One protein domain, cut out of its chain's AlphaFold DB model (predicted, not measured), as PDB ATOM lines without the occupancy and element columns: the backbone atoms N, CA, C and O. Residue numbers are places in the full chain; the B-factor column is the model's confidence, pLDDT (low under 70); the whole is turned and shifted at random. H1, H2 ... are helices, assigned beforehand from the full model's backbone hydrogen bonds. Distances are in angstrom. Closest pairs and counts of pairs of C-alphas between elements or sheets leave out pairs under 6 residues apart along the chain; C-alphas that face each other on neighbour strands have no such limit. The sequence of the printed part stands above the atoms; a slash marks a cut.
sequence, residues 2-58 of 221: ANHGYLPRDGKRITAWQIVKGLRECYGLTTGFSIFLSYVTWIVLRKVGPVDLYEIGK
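Overview. This is residues 2 to 58 of the 221 residues of the protein "Heme-thiolate peroxidase" of Candolleomyces aberdarensis (UniProt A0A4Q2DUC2). Two helices joined by a tight turn, H1 and H2, fold back on each other at a steep angle, with the longer H2 along one side of the domain and a long unnamed stretch, residues 2 to 12, on the side of H1 away from H2. The short helix H3 sits near the last residues of H2, at the end of the domain where H1 begins. The printed part has 57 residues with three named helices, in the order H1, H2, H3 along the chain, and no named strand; its class is all helix. It is compact, with a radius of gyration of the C-alphas of 10.6 A, and its C-alphas span 26 by 25 by 16 A along their three main axes.

Arrangement. The longest helix is H2, residues 31 to 45. H1, residues 16 to 27, touches H2, with 15 pairs of C-alphas within 8 A. Their closest C-alphas are those of Val 20 and Ser 34, 4.9 A apart. The lines of H1 and H2 stand at a steep tilt of 45 degrees, and the two run opposite ways. Their centres are 10.6 A apart. H3, residues 53 to 57, is close to H2 but not clearly touching it, with 2 pairs of C-alphas within 8 A. The closest C-alphas of H2 and H3 are those of Leu 45 and Ile 56, 7.4 A apart. H1 and H3 are apart. In H1 and H2 every backbone O i to N i+4 pair is within hydrogen-bond range; in H3 it is 0 of 1, while 2 of 2 O i to N i+3 pairs are within range.

Along the chain. H2 runs from Thr 31 to Leu 45 and is 21.2 A long from first to last C-alpha; C-alpha 31 is at (26.897, -28.271, 48.292). H1 runs from Ala 16, whose C-alpha is at (14.985, -25.174, 45.268), to Tyr 27 and is 16.0 A long. H3 runs from Leu 53 to Gly 57, whose C-alpha is at (12.815, -10.512, 41.379). Residues 2 to 15 hold no named element, and their C-alphas lie 6 to 14 A from the mean of all C-alphas.

Size, cuts and confidence. The two C-alphas farthest apart, those of His 4 and Arg 46, are 27.5 A from each other. The C-alphas of the first and last printed residues, Ala 2 and Lys 58, are 18.6 A apart. The printed part has no cut. The link from H1 to H2, 3 residues, is tight, and the link from H2 to H3, 7 residues, is short. The mean pLDDT of the printed part is 97.5, and no printed residue is under 70.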
ATOM      1  N   ALA A   2      19.796 -20.941  33.253       98.19
ATOM      2  CA  ALA A   2      18.722 -21.378  32.345       98.19
ATOM      3  C   ALA A   2      19.147 -21.361  30.863       98.19
ATOM      4  O   ALA A   2      19.023 -22.383  30.194       98.19
ATOM      5  N   ASN A   3      19.804 -20.288  30.400       97.69
ATOM      6  CA  ASN A   3      20.350 -20.164  29.032       97.69
ATOM      7  C   ASN A   3      21.289 -21.312  28.613       97.69
ATOM      8  O   ASN A   3      21.435 -21.609  27.429       97.69
ATOM      9  N   HIS A   4      21.891 -22.007  29.579       97.06
ATOM     10  CA  HIS A   4      22.819 -23.114  29.350       97.06
ATOM     11  C   HIS A   4      22.233 -24.488  29.722       97.06
ATOM     12  O   HIS A   4      22.926 -25.492  29.617       97.06
ATOM     13  N   GLY A   5      20.956 -24.562  30.117       97.38
ATOM     14  CA  GLY A   5      20.267 -25.826  30.406       97.38
ATOM     15  C   GLY A   5      20.553 -26.434  31.783       97.38
ATOM     16  O   GLY A   5      20.128 -27.555  32.043       97.38
ATOM     17  N   TYR A   6      21.223 -25.709  32.686       98.12
ATOM     18  CA  TYR A   6      21.377 -26.133  34.090       98.12
ATOM     19  C   TYR A   6      20.077 -25.993  34.897       98.12
ATOM     20  O   TYR A   6      19.915 -26.612  35.945       98.12
ATOM     21  N   LEU A   7      19.158 -25.168  34.398       98.56
ATOM     22  CA  LEU A   7      17.781 -25.014  34.858       98.56
ATOM     23  C   LEU A   7      16.835 -25.191  33.657       98.56
ATOM     24  O   LEU A   7      17.309 -25.100  32.517       98.56
ATOM     25  N   PRO A   8      15.519 -25.396  33.877       98.38
ATOM     26  CA  PRO A   8      14.519 -25.272  32.817       98.38
ATOM     27  C   PRO A   8      14.725 -23.985  32.008       98.38
ATOM     28  O   PRO A   8      14.835 -22.897  32.574       98.38
ATOM     29  N   ARG A   9      14.844 -24.122  30.681       98.06
ATOM     30  CA  ARG A   9      15.194 -23.013  29.771       98.06
ATOM     31  C   ARG A   9      14.106 -21.949  29.680       98.06
ATOM     32  O   ARG A   9      14.415 -20.802  29.399       98.06
ATOM     33  N   ASP A  10      12.861 -22.334  29.919       97.88
ATOM     34  CA  ASP A  10      11.717 -21.425  29.992       97.88
ATOM     35  C   ASP A  10      11.664 -20.636  31.309       97.88
ATOM     36  O   ASP A  10      10.823 -19.753  31.454       97.88
ATOM     37  N   GLY A  11      12.546 -20.948  32.265       97.81
ATOM     38  CA  GLY A  11      12.605 -20.289  33.562       97.81
ATOM     39  C   GLY A  11      11.443 -20.641  34.490       97.81
ATOM     40  O   GLY A  11      11.250 -19.930  35.473       97.81
ATOM     41  N   LYS A  12      10.669 -21.699  34.205       98.25
ATOM     42  CA  LYS A  12       9.427 -22.002  34.930       98.25
ATOM     43  C   LYS A  12       9.521 -23.229  35.826       98.25
ATOM     44  O   LYS A  12      10.298 -24.154  35.575       98.25
ATOM     45  N   ARG A  13       8.676 -23.251  36.862       97.94
ATOM     46  CA  ARG A  13       8.484 -24.380  37.794       97.94
ATOM     47  C   ARG A  13       9.799 -24.952  38.330       97.94
ATOM     48  O   ARG A  13       9.997 -26.170  38.382       97.94
ATOM     49  N   ILE A  14      10.690 -24.073  38.756       98.50
ATOM     50  CA  ILE A  14      12.008 -24.432  39.257       98.50
ATOM     51  C   ILE A  14      11.912 -24.724  40.747       98.50
ATOM     52  O   ILE A  14      11.407 -23.925  41.524       98.50
ATOM     53  N   THR A  15      12.394 -25.888  41.160       98.19
ATOM     54  CA  THR A  15      12.495 -26.270  42.573       98.19
ATOM     55  C   THR A  15      13.778 -25.729  43.203       98.19
ATOM     56  O   THR A  15      14.797 -25.577  42.527       98.19
ATOM     57  N   ALA A  16      13.778 -25.547  44.529       97.81
ATOM     58  CA  ALA A  16      14.985 -25.174  45.268       97.81
ATOM     59  C   ALA A  16      16.147 -26.144  44.984       97.81
ATOM     60  O   ALA A  16      17.283 -25.723  44.797       97.81
ATOM     61  N   TRP A  17      15.866 -27.446  44.866       98.19
ATOM     62  CA  TRP A  17      16.891 -28.446  44.563       98.19
ATOM     63  C   TRP A  17      17.473 -28.323  43.146       98.19
ATOM     64  O   TRP A  17      18.666 -28.559  42.952       98.19
ATOM     65  N   GLN A  18      16.676 -27.913  42.154       98.50
ATOM     66  CA  GLN A  18      17.206 -27.599  40.821       98.50
ATOM     67  C   GLN A  18      18.149 -26.393  40.868       98.50
ATOM     68  O   GLN A  18      19.194 -26.442  40.223       98.50
ATOM     69  N   ILE A  19      17.851 -25.369  41.680       98.44
ATOM     70  CA  ILE A  19      18.793 -24.265  41.928       98.44
ATOM     71  C   ILE A  19      20.076 -24.791  42.586       98.44
ATOM     72  O   ILE A  19      21.162 -24.487  42.099       98.44
ATOM     73  N   VAL A  20      19.980 -25.653  43.612       98.75
ATOM     74  CA  VAL A  20      21.154 -26.284  44.253       98.75
ATOM     75  C   VAL A  20      22.024 -27.004  43.224       98.75
ATOM     76  O   VAL A  20      23.238 -26.808  43.199       98.75
ATOM     77  N   LYS A  21      21.421 -27.841  42.373       98.62
ATOM     78  CA  LYS A  21      22.139 -28.576  41.326       98.62
ATOM     79  C   LYS A  21      22.781 -27.614  40.322       98.62
ATOM     80  O   LYS A  21      23.972 -27.739  40.049       98.62
ATOM     81  N   GLY A  22      22.026 -26.621  39.853       98.44
ATOM     82  CA  GLY A  22      22.499 -25.615  38.908       98.44
ATOM     83  C   GLY A  22      23.686 -24.812  39.439       98.44
ATOM     84  O   GLY A  22      24.691 -24.700  38.748       98.44
ATOM     85  N   LEU A  23      23.633 -24.322  40.680       98.62
ATOM     86  CA  LEU A  23      24.734 -23.568  41.297       98.62
ATOM     87  C   LEU A  23      26.023 -24.397  41.397       98.62
ATOM     88  O   LEU A  23      27.119 -23.885  41.156       98.62
ATOM     89  N   ARG A  24      25.900 -25.688  41.718       98.50
ATOM     90  CA  ARG A  24      27.042 -26.608  41.821       98.50
ATOM     91  C   ARG A  24      27.634 -26.935  40.457       98.50
ATOM     92  O   ARG A  24      28.845 -26.855  40.286       98.50
ATOM     93  N   GLU A  25      26.794 -27.312  39.500       98.00
ATOM     94  CA  GLU A  25      27.243 -27.787  38.189       98.00
ATOM     95  C   GLU A  25      27.662 -26.643  37.263       98.00
ATOM     96  O   GLU A  25      28.640 -26.779  36.532       98.00
ATOM     97  N   CYS A  26      26.956 -25.511  37.313       98.00
ATOM     98  CA  CYS A  26      27.266 -24.338  36.503       98.00
ATOM     99  C   CYS A  26      28.447 -23.562  37.086       98.00
ATOM    100  O   CYS A  26      29.345 -23.198  36.344       98.00
ATOM    101  N   TYR A  27      28.461 -23.298  38.398       98.19
ATOM    102  CA  TYR A  27      29.407 -22.346  38.997       98.19
ATOM    103  C   TYR A  27      30.367 -22.950  40.026       98.19
ATOM    104  O   TYR A  27      31.203 -22.236  40.575       98.19
ATOM    105  N   GLY A  28      30.285 -24.254  40.297       98.06
ATOM    106  CA  GLY A  28      31.187 -24.913  41.240       98.06
ATOM    107  C   GLY A  28      30.956 -24.512  42.697       98.06
ATOM    108  O   GLY A  28      31.868 -24.638  43.513       98.06
ATOM    109  N   LEU A  29      29.775 -24.013  43.073       98.62
ATOM    110  CA  LEU A  29      29.514 -23.715  44.484       98.62
ATOM    111  C   LEU A  29      29.546 -25.001  45.324       98.62
ATOM    112  O   LEU A  29      29.157 -26.078  44.867       98.62
ATOM    113  N   THR A  30      29.983 -24.901  46.582       98.62
ATOM    114  CA  THR A  30      29.928 -26.049  47.497       98.62
ATOM    115  C   THR A  30      28.477 -26.462  47.747       98.62
ATOM    116  O   THR A  30      27.556 -25.639  47.705       98.62
ATOM    117  N   THR A  31      28.248 -27.744  48.044       98.38
ATOM    118  CA  THR A  31      26.897 -28.271  48.292       98.38
ATOM    119  C   THR A  31      26.188 -27.521  49.416       98.38
ATOM    120  O   THR A  31      25.069 -27.056  49.227       98.38
ATOM    121  N   GLY A  32      26.852 -27.351  50.564       98.38
ATOM    122  CA  GLY A  32      26.267 -26.654  51.712       98.38
ATOM    123  C   GLY A  32      25.927 -25.197  51.403       98.38
ATOM    124  O   GLY A  32      24.860 -24.721  51.783       98.38
ATOM    125  N   PHE A  33      26.785 -24.501  50.650       98.56
ATOM    126  CA  PHE A  33      26.519 -23.115  50.281       98.56
ATOM    127  C   PHE A  33      25.367 -22.996  49.276       98.56
ATOM    128  O   PHE A  33      24.496 -22.144  49.426       98.56
ATOM    129  N   SER A  34      25.303 -23.911  48.308       98.69
ATOM    130  CA  SER A  34      24.214 -23.967  47.328       98.69
ATOM    131  C   SER A  34      22.864 -24.248  47.995       98.69
ATOM    132  O   SER A  34      21.872 -23.602  47.657       98.69
ATOM    133  N   ILE A  35      22.824 -25.166  48.971       98.69
ATOM    134  CA  ILE A  35      21.630 -25.441  49.790       98.69
ATOM    135  C   ILE A  35      21.208 -24.181  50.539       98.69
ATOM    136  O   ILE A  35      20.042 -23.804  50.465       98.69
ATOM    137  N   PHE A  36      22.149 -23.514  51.212       98.31
ATOM    138  CA  PHE A  36      21.859 -22.282  51.939       98.31
ATOM    139  C   PHE A  36      21.218 -21.225  51.031       98.31
ATOM    140  O   PHE A  36      20.110 -20.784  51.323       98.31
ATOM    141  N   LEU A  37      21.858 -20.872  49.909       97.81
ATOM    142  CA  LEU A  37      21.349 -19.832  49.004       97.81
ATOM    143  C   LEU A  37      19.957 -20.180  48.463       97.81
ATOM    144  O   LEU A  37      19.063 -19.335  48.441       97.81
ATOM    145  N   SER A  38      19.756 -21.442  48.078       97.88
ATOM    146  CA  SER A  38      18.497 -21.887  47.479       97.88
ATOM    147  C   SER A  38      17.355 -21.895  48.497       97.88
ATOM    148  O   SER A  38      16.298 -21.326  48.249       97.88
ATOM    149  N   TYR A  39      17.546 -22.501  49.671       97.75
ATOM    150  CA  TYR A  39      16.457 -22.645  50.643       97.75
ATOM    151  C   TYR A  39      16.174 -21.360  51.424       97.75
ATOM    152  O   TYR A  39      15.011 -21.091  51.724       97.75
ATOM    153  N   VAL A  40      17.186 -20.529  51.700       96.69
ATOM    154  CA  VAL A  40      16.954 -19.199  52.288       96.69
ATOM    155  C   VAL A  40      16.126 -18.338  51.336       96.69
ATOM    156  O   VAL A  40      15.170 -17.713  51.785       96.69
ATOM    157  N   THR A  41      16.403 -18.382  50.028       96.56
ATOM    158  CA  THR A  41      15.580 -17.694  49.017       96.56
ATOM    159  C   THR A  41      14.115 -18.138  49.089       96.56
ATOM    160  O   THR A  41      13.222 -17.296  49.123       96.56
ATOM    161  N   TRP A  42      13.841 -19.442  49.213       97.38
ATOM    162  CA  TRP A  42      12.469 -19.955  49.362       97.38
ATOM    163  C   TRP A  42      11.772 -19.460  50.630       97.38
ATOM    164  O   TRP A  42      10.597 -19.090  50.583       97.38
ATOM    165  N   ILE A  43      12.493 -19.430  51.754       97.12
ATOM    166  CA  ILE A  43      11.971 -18.935  53.035       97.12
ATOM    167  C   ILE A  43      11.625 -17.446  52.926       97.12
ATOM    168  O   ILE A  43      10.521 -17.047  53.298       97.12
ATOM    169  N   VAL A  44      12.533 -16.637  52.372       95.75
ATOM    170  CA  VAL A  44      12.342 -15.188  52.198       95.75
ATOM    171  C   VAL A  44      11.188 -14.897  51.230       95.75
ATOM    172  O   VAL A  44      10.351 -14.040  51.512       95.75
ATOM    173  N   LEU A  45      11.065 -15.667  50.143       95.62
ATOM    174  CA  LEU A  45       9.944 -15.569  49.198       95.62
ATOM    175  C   LEU A  45       8.625 -16.151  49.738       95.62
ATOM    176  O   LEU A  45       7.577 -15.950  49.120       95.62
ATOM    177  N   ARG A  46       8.653 -16.853  50.882       96.06
ATOM    178  CA  ARG A  46       7.517 -17.583  51.478       96.06
ATOM    179  C   ARG A  46       6.904 -18.605  50.515       96.06
ATOM    180  O   ARG A  46       5.684 -18.702  50.376       96.06
ATOM    181  N   LYS A  47       7.758 -19.365  49.828       94.06
ATOM    182  CA  LYS A  47       7.362 -20.369  48.832       94.06
ATOM    183  C   LYS A  47       7.542 -21.777  49.386       94.06
ATOM    184  O   LYS A  47       8.538 -22.081  50.034       94.06
ATOM    185  N   VAL A  48       6.577 -22.649  49.096       92.00
ATOM    186  CA  VAL A  48       6.605 -24.082  49.460       92.00
ATOM    187  C   VAL A  48       6.737 -25.000  48.242       92.00
ATOM    188  O   VAL A  48       7.100 -26.163  48.381       92.00
ATOM    189  N   GLY A  49       6.452 -24.480  47.046       95.44
ATOM    190  CA  GLY A  49       6.489 -25.213  45.784       95.44
ATOM    191  C   GLY A  49       7.559 -24.695  44.821       95.44
ATOM    192  O   GLY A  49       8.391 -23.866  45.203       95.44
ATOM    193  N   PRO A  50       7.548 -25.186  43.572       97.62
ATOM    194  CA  PRO A  50       8.355 -24.621  42.500       97.62
ATOM    195  C   PRO A  50       8.005 -23.147  42.249       97.62
ATOM    196  O   PRO A  50       6.859 -22.751  42.463       97.62
ATOM    197  N   VAL A  51       8.981 -22.376  41.776       97.50
ATOM    198  CA  VAL A  51       8.834 -20.955  41.421       97.50
ATOM    199  C   VAL A  51       9.311 -20.713  39.993       97.50
ATOM    200  O   VAL A  51      10.176 -21.437  39.493       97.50
ATOM    201  N   ASP A  52       8.782 -19.684  39.352       97.81
ATOM    202  CA  ASP A  52       9.342 -19.156  38.109       97.81
ATOM    203  C   ASP A  52      10.493 -18.186  38.443       97.81
ATOM    204  O   ASP A  52      10.472 -17.526  39.483       97.81
ATOM    205  N   LEU A  53      11.518 -18.078  37.585       96.75
ATOM    206  CA  LEU A  53      12.691 -17.220  37.842       96.75
ATOM    207  C   LEU A  53      12.306 -15.764  38.102       96.75
ATOM    208  O   LEU A  53      12.890 -15.128  38.977       96.75
ATOM    209  N   TYR A  54      11.289 -15.276  37.392       96.06
ATOM    210  CA  TYR A  54      10.732 -13.939  37.580       96.06
ATOM    211  C   TYR A  54      10.303 -13.682  39.034       96.06
ATOM    212  O   TYR A  54      10.453 -12.578  39.548       96.06
ATOM    213  N   GLU A  55       9.837 -14.711  39.750       96.62
ATOM    214  CA  GLU A  55       9.373 -14.560  41.129       96.62
ATOM    215  C   GLU A  55      10.500 -14.245  42.124       96.62
ATOM    216  O   GLU A  55      10.220 -13.736  43.211       96.62
ATOM    217  N   ILE A  56      11.760 -14.531  41.769       95.44
ATOM    218  CA  ILE A  56      12.936 -14.182  42.581       95.44
ATOM    219  C   ILE A  56      13.156 -12.663  42.586       95.44
ATOM    220  O   ILE A  56      13.602 -12.125  43.598       95.44
ATOM    221  N   GLY A  57      12.753 -11.970  41.514       95.88
ATOM    222  CA  GLY A  57      12.815 -10.512  41.379       95.88
ATOM    223  C   GLY A  57      11.796  -9.749  42.231       95.88
ATOM    224  O   GLY A  57      11.559  -8.571  41.984       95.88
ATOM    225  N   LYS A  58      11.127 -10.411  43.188       97.31
ATOM    226  CA  LYS A  58      10.167  -9.759  44.081       97.31
ATOM    227  C   LYS A  58      10.890  -8.767  44.988       97.31
ATOM    228  O   LYS A  58      11.726  -9.172  45.800       97.31
TER     229      LYS A  58